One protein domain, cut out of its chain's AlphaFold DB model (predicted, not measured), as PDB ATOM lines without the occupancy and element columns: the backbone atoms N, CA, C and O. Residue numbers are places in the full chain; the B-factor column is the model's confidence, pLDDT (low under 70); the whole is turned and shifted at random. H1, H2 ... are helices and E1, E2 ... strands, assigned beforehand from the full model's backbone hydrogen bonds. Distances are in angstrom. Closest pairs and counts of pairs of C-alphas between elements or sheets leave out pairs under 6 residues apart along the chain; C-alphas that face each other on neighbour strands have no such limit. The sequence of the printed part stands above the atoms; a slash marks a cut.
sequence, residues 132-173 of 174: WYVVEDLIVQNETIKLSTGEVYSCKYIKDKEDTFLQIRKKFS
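What this domain is: This is residues 132 to 173 of the 174 residues of the protein "NodB homology domain-containing protein" of Flavobacteriales bacterium (UniProt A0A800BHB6). A small hairpin of two short strands, E1 and E2, covers one side of a pair of helices, H1 and H2, which lie side by side and run opposite ways. E1 is over the H1 side of the pair and E2 over the H2 side, and H2 is the longer helix. The printed part has 42 residues, with two named helices and two named strands in the order H1, E1, E2, H2; the sheet, E1 - E2, is antiparallel and the class is mostly helix. The whole is compact, with a radius of gyration of the C-alphas of 9.2 A, and rounded, spanning 24 by 20 by 16 A.

How they stand to each other: E1, residues 144 to 146, and E2, residues 152 to 154, form a hairpin, antiparallel at 165 degrees. N 145 and O 153 are 3.0 A apart and N 153 and O 145 2.8 A, both within hydrogen-bond range. The closest C-alphas of E2 and H2, residues 158 to 172, are those of Ser 154 and Asp 160, 5.9 A apart. E1 and H2 are near each other, with 5 pairs of C-alphas within 10 A. The closest C-alphas of E1 and H1, residues 132 to 141, are those of Ile 145 and Ile 139, 6.8 A apart. H1 and E2 are apart. H1 and H2 touch, closest at the C-alphas of Ile 139 and Lys 161, 6.0 A, at a shallow tilt of 33 degrees, only just short of steep, opposite ways. Every O i to N i+4 pair is within hydrogen-bond range in H1, and 9 of 11 in H2.

Where its parts are: E1 is 6.8 A long and E2 7.0 A; C-alpha 144 is at (11.208, -19.050, 9.341). H1 measures 14.0 A from C-alpha 132 at (2.222, -15.951, -4.612). H2 measures 21.6 A and ends with C-alpha 172 at (0.127, -25.375, -5.612).

The domain as a whole: The two C-alphas farthest apart, those of Lys 156 and Ser 173, are 24.9 A apart. The printed part has no cut, and its three links are tight. The mean pLDDT of the printed part is 94.6, and no printed residue is under 70.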
ATOM      1  N   TRP A 132       0.777 -16.154  -4.529       92.94
ATOM      2  CA  TRP A 132       2.222 -15.951  -4.612       92.94
ATOM      3  C   TRP A 132       2.682 -14.640  -3.973       92.94
ATOM      4  O   TRP A 132       3.783 -14.610  -3.434       92.94
ATOM      5  N   TYR A 133       1.859 -13.588  -3.960       93.44
ATOM      6  CA  TYR A 133       2.185 -12.377  -3.200       93.44
ATOM      7  C   TYR A 133       2.032 -12.586  -1.705       93.44
ATOM      8  O   TYR A 133       2.891 -12.160  -0.943       93.44
ATOM      9  N   VAL A 134       0.995 -13.310  -1.280       94.75
ATOM     10  CA  VAL A 134       0.816 -13.641   0.139       94.75
ATOM     11  C   VAL A 134       1.989 -14.482   0.643       94.75
ATOM     12  O   VAL A 134       2.549 -14.200   1.698       94.75
ATOM     13  N   VAL A 135       2.386 -15.504  -0.118       95.25
ATOM     14  CA  VAL A 135       3.523 -16.366   0.230       95.25
ATOM     15  C   VAL A 135       4.834 -15.581   0.218       95.25
ATOM     16  O   VAL A 135       5.625 -15.736   1.143       95.25
ATOM     17  N   GLU A 136       5.064 -14.727  -0.782       96.56
ATOM     18  CA  GLU A 136       6.233 -13.846  -0.813       96.56
ATOM     19  C   GLU A 136       6.291 -12.932   0.410       96.56
ATOM     20  O   GLU A 136       7.323 -12.886   1.072       96.56
ATOM     21  N   ASP A 137       5.197 -12.244   0.746       95.94
ATOM     22  CA  ASP A 137       5.163 -11.328   1.885       95.94
ATOM     23  C   ASP A 137       5.462 -12.065   3.195       95.94
ATOM     24  O   ASP A 137       6.275 -11.597   3.994       95.94
ATOM     25  N   LEU A 138       4.893 -13.261   3.385       96.19
ATOM     26  CA  LEU A 138       5.203 -14.111   4.535       96.19
ATOM     27  C   LEU A 138       6.690 -14.489   4.577       96.19
ATOM     28  O   LEU A 138       7.333 -14.325   5.611       96.19
ATOM     29  N   ILE A 139       7.256 -14.964   3.468       97.25
ATOM     30  CA  ILE A 139       8.667 -15.370   3.386       97.25
ATOM     31  C   ILE A 139       9.608 -14.183   3.618       97.25
ATOM     32  O   ILE A 139      10.618 -14.306   4.308       97.25
ATOM     33  N   VAL A 140       9.309 -13.021   3.038       96.56
ATOM     34  CA  VAL A 140      10.173 -11.841   3.122       96.56
ATOM     35  C   VAL A 140      10.191 -11.270   4.541       96.56
ATOM     36  O   VAL A 140      11.251 -10.826   4.990       96.56
ATOM     37  N   GLN A 141       9.063 -11.321   5.254       96.25
ATOM     38  CA  GLN A 141       8.894 -10.722   6.582       96.25
ATOM     39  C   GLN A 141       9.320 -11.626   7.749       96.25
ATOM     40  O   GLN A 141       9.351 -11.163   8.886       96.25
ATOM     41  N   ASN A 142       9.647 -12.897   7.502       97.50
ATOM     42  CA  ASN A 142       9.957 -13.861   8.557       97.50
ATOM     43  C   ASN A 142      11.310 -14.536   8.315       97.50
ATOM     44  O   ASN A 142      11.709 -14.758   7.179       97.50
ATOM     45  N   GLU A 143      12.006 -14.921   9.388       97.38
ATOM     46  CA  GLU A 143      13.221 -15.748   9.285       97.38
ATOM     47  C   GLU A 143      12.902 -17.245   9.150       97.38
ATOM     48  O   GLU A 143      13.779 -18.051   8.836       97.38
ATOM     49  N   THR A 144      11.660 -17.656   9.413       97.56
ATOM     50  CA  THR A 144      11.208 -19.050   9.341       97.56
ATOM     51  C   THR A 144       9.714 -19.104   9.035       97.56
ATOM     52  O   THR A 144       8.939 -18.337   9.604       97.56
ATOM     53  N   ILE A 145       9.301 -20.046   8.186       97.06
ATOM     54  CA  ILE A 145       7.892 -20.341   7.898       97.06
ATOM     55  C   ILE A 145       7.589 -21.785   8.288       97.06
ATOM     56  O   ILE A 145       8.311 -22.702   7.902       97.06
ATOM     57  N   LYS A 146       6.499 -21.997   9.030       96.56
ATOM     58  CA  LYS A 146       5.972 -23.327   9.357       96.56
ATOM     59  C   LYS A 146       4.606 -23.510   8.709       96.56
ATOM     60  O   LYS A 146       3.691 -22.733   8.969       96.56
ATOM     61  N   LEU A 147       4.464 -24.547   7.892       94.19
ATOM     62  CA  LEU A 147       3.192 -24.901   7.271       94.19
ATOM     63  C   LEU A 147       2.311 -25.699   8.240       94.19
ATOM     64  O   LEU A 147       2.795 -26.335   9.180       94.19
ATOM     65  N   SER A 148       1.004 -25.720   7.974       93.12
ATOM     66  CA  SER A 148       0.040 -26.542   8.722       93.12
ATOM     67  C   SER A 148       0.323 -28.046   8.615       93.12
ATOM     68  O   SER A 148      -0.055 -28.802   9.506       93.12
ATOM     69  N   THR A 149       1.044 -28.474   7.576       92.81
ATOM     70  CA  THR A 149       1.556 -29.842   7.400       92.81
ATOM     71  C   THR A 149       2.665 -30.210   8.391       92.81
ATOM     72  O   THR A 149       3.048 -31.372   8.476       92.81
ATOM     73  N   GLY A 150       3.196 -29.238   9.143       95.00
ATOM     74  CA  GLY A 150       4.317 -29.411  10.068       95.00
ATOM     75  C   GLY A 150       5.690 -29.144   9.449       95.00
ATOM     76  O   GLY A 150       6.664 -29.044  10.193       95.00
ATOM     77  N   GLU A 151       5.772 -28.979   8.126       95.88
ATOM     78  CA  GLU A 151       7.006 -28.622   7.413       95.88
ATOM     79  C   GLU A 151       7.505 -27.235   7.841       95.88
ATOM     80  O   GLU A 151       6.713 -26.301   7.990       95.88
ATOM     81  N   VAL A 152       8.820 -27.098   8.028       97.06
ATOM     82  CA  VAL A 152       9.474 -25.855   8.459       97.06
ATOM     83  C   VAL A 152      10.541 -25.465   7.442       97.06
ATOM     84  O   VAL A 152      11.361 -26.295   7.057       97.06
ATOM     85  N   TYR A 153      10.544 -24.197   7.044       97.38
ATOM     86  CA  TYR A 153      11.447 -23.627   6.051       97.38
ATOM     87  C   TYR A 153      12.243 -22.466   6.648       97.38
ATOM     88  O   TYR A 153      11.672 -21.622   7.341       97.38
ATOM     89  N   SER A 154      13.548 -22.408   6.362       96.81
ATOM     90  CA  SER A 154      14.378 -21.230   6.655       96.81
ATOM     91  C   SER A 154      14.046 -20.111   5.675       96.81
ATOM     92  O   SER A 154      13.893 -20.349   4.484       96.81
ATOM     93  N   CYS A 155      13.978 -18.878   6.160       97.12
ATOM     94  CA  CYS A 155      13.814 -17.667   5.356       97.12
ATOM     95  C   CYS A 155      14.832 -16.594   5.780       97.12
ATOM     96  O   CYS A 155      14.601 -15.399   5.621       97.12
ATOM     97  N   LYS A 156      15.969 -17.008   6.353       95.56
ATOM     98  CA  LYS A 156      16.961 -16.092   6.929       95.56
ATOM     99  C   LYS A 156      17.748 -15.318   5.872       95.56
ATOM    100  O   LYS A 156      17.990 -14.123   6.024       95.56
ATOM    101  N   TYR A 157      18.142 -15.993   4.797       95.00
ATOM    102  CA  TYR A 157      18.917 -15.401   3.706       95.00
ATOM    103  C   TYR A 157      18.101 -15.344   2.417       95.00
ATOM    104  O   TYR A 157      17.178 -16.129   2.229       95.00
ATOM    105  N   ILE A 158      18.465 -14.447   1.493       92.88
ATOM    106  CA  ILE A 158      17.741 -14.283   0.221       92.88
ATOM    107  C   ILE A 158      17.636 -15.597  -0.565       92.88
ATOM    108  O   ILE A 158      16.581 -15.911  -1.104       92.88
ATOM    109  N   LYS A 159      18.698 -16.411  -0.548       94.62
ATOM    110  CA  LYS A 159      18.696 -17.731  -1.181       94.62
ATOM    111  C   LYS A 159      17.666 -18.668  -0.544       94.62
ATOM    112  O   LYS A 159      16.901 -19.293  -1.265       94.62
ATOM    113  N   ASP A 160      17.604 -18.709   0.787       96.50
ATOM    114  CA  ASP A 160      16.627 -19.525   1.515       96.50
ATOM    115  C   ASP A 160      15.192 -19.081   1.207       96.50
ATOM    116  O   ASP A 160      14.295 -19.911   1.077       96.50
ATOM    117  N   LYS A 161      14.976 -17.769   1.067       97.12
ATOM    118  CA  LYS A 161      13.678 -17.187   0.718       97.12
ATOM    119  C   LYS A 161      13.221 -17.617  -0.682       97.12
ATOM    120  O   LYS A 161      12.094 -18.089  -0.827       97.12
ATOM    121  N   GLU A 162      14.098 -17.532  -1.683       96.19
ATOM    122  CA  GLU A 162      13.815 -18.023  -3.044       96.19
ATOM    123  C   GLU A 162      13.548 -19.530  -3.062       96.19
ATOM    124  O   GLU A 162      12.538 -19.985  -3.604       96.19
ATOM    125  N   ASP A 163      14.422 -20.313  -2.424       96.12
ATOM    126  CA  ASP A 163      14.289 -21.768  -2.371       96.12
ATOM    127  C   ASP A 163      12.982 -22.173  -1.670       96.12
ATOM    128  O   ASP A 163      12.277 -23.071  -2.142       96.12
ATOM    129  N   THR A 164      12.611 -21.481  -0.590       96.75
ATOM    130  CA  THR A 164      11.343 -21.688   0.123       96.75
ATOM    131  C   THR A 164      10.148 -21.365  -0.761       96.75
ATOM    132  O   THR A 164       9.220 -22.171  -0.850       96.75
ATOM    133  N   PHE A 165      10.170 -20.231  -1.461       96.25
ATOM    134  CA  PHE A 165       9.089 -19.845  -2.363       96.25
ATOM    135  C   PHE A 165       8.884 -20.883  -3.469       96.25
ATOM    136  O   PHE A 165       7.760 -21.330  -3.702       96.25
ATOM    137  N   LEU A 166       9.967 -21.338  -4.106       95.00
ATOM    138  CA  LEU A 166       9.910 -22.362  -5.149       95.00
ATOM    139  C   LEU A 166       9.417 -23.715  -4.615       95.00
ATOM    140  O   LEU A 166       8.682 -24.417  -5.312       95.00
ATOM    141  N   GLN A 167       9.788 -24.093  -3.390       94.69
ATOM    142  CA  GLN A 167       9.303 -25.322  -2.756       94.69
ATOM    143  C   GLN A 167       7.815 -25.248  -2.403       94.69
ATOM    144  O   GLN A 167       7.083 -26.199  -2.679       94.69
ATOM    145  N   ILE A 168       7.346 -24.123  -1.860       94.44
ATOM    146  CA  ILE A 168       5.925 -23.902  -1.569       94.44
ATOM    147  C   ILE A 168       5.114 -23.850  -2.871       94.44
ATOM    148  O   ILE A 168       4.086 -24.516  -2.977       94.44
ATOM    149  N   ARG A 169       5.598 -23.154  -3.906       93.12
ATOM    150  CA  ARG A 169       4.954 -23.075  -5.230       93.12
ATOM    151  C   ARG A 169       4.672 -24.450  -5.839       93.12
ATOM    152  O   ARG A 169       3.602 -24.657  -6.409       93.12
ATOM    153  N   LYS A 170       5.604 -25.402  -5.709       92.38
ATOM    154  CA  LYS A 170       5.424 -26.777  -6.208       92.38
ATOM    155  C   LYS A 170       4.229 -27.494  -5.577       92.38
ATOM    156  O   LYS A 170       3.702 -28.407  -6.193       92.38
ATOM    157  N   LYS A 171       3.782 -27.079  -4.388       89.75
ATOM    158  CA  LYS A 171       2.607 -27.649  -3.710       89.75
ATOM    159  C   LYS A 171       1.278 -27.113  -4.256       89.75
ATOM    160  O   LYS A 171       0.251 -27.738  -4.032       89.75
ATOM    161  N   PHE A 172       1.298 -25.976  -4.956       83.50
ATOM    162  CA  PHE A 172       0.127 -25.375  -5.612       83.50
ATOM    163  C   PHE A 172       0.029 -25.705  -7.103       83.50
ATOM    164  O   PHE A 172      -0.995 -25.439  -7.726       83.50
ATOM    165  N   SER A 173       1.105 -26.228  -7.693       73.31
ATOM    166  CA  SER A 173       1.129 -26.592  -9.107       73.31
ATOM    167  C   SER A 173       0.366 -27.906  -9.295       73.31
ATOM    168  O   SER A 173       0.744 -28.914  -8.698       73.31
TER     169      SER A 173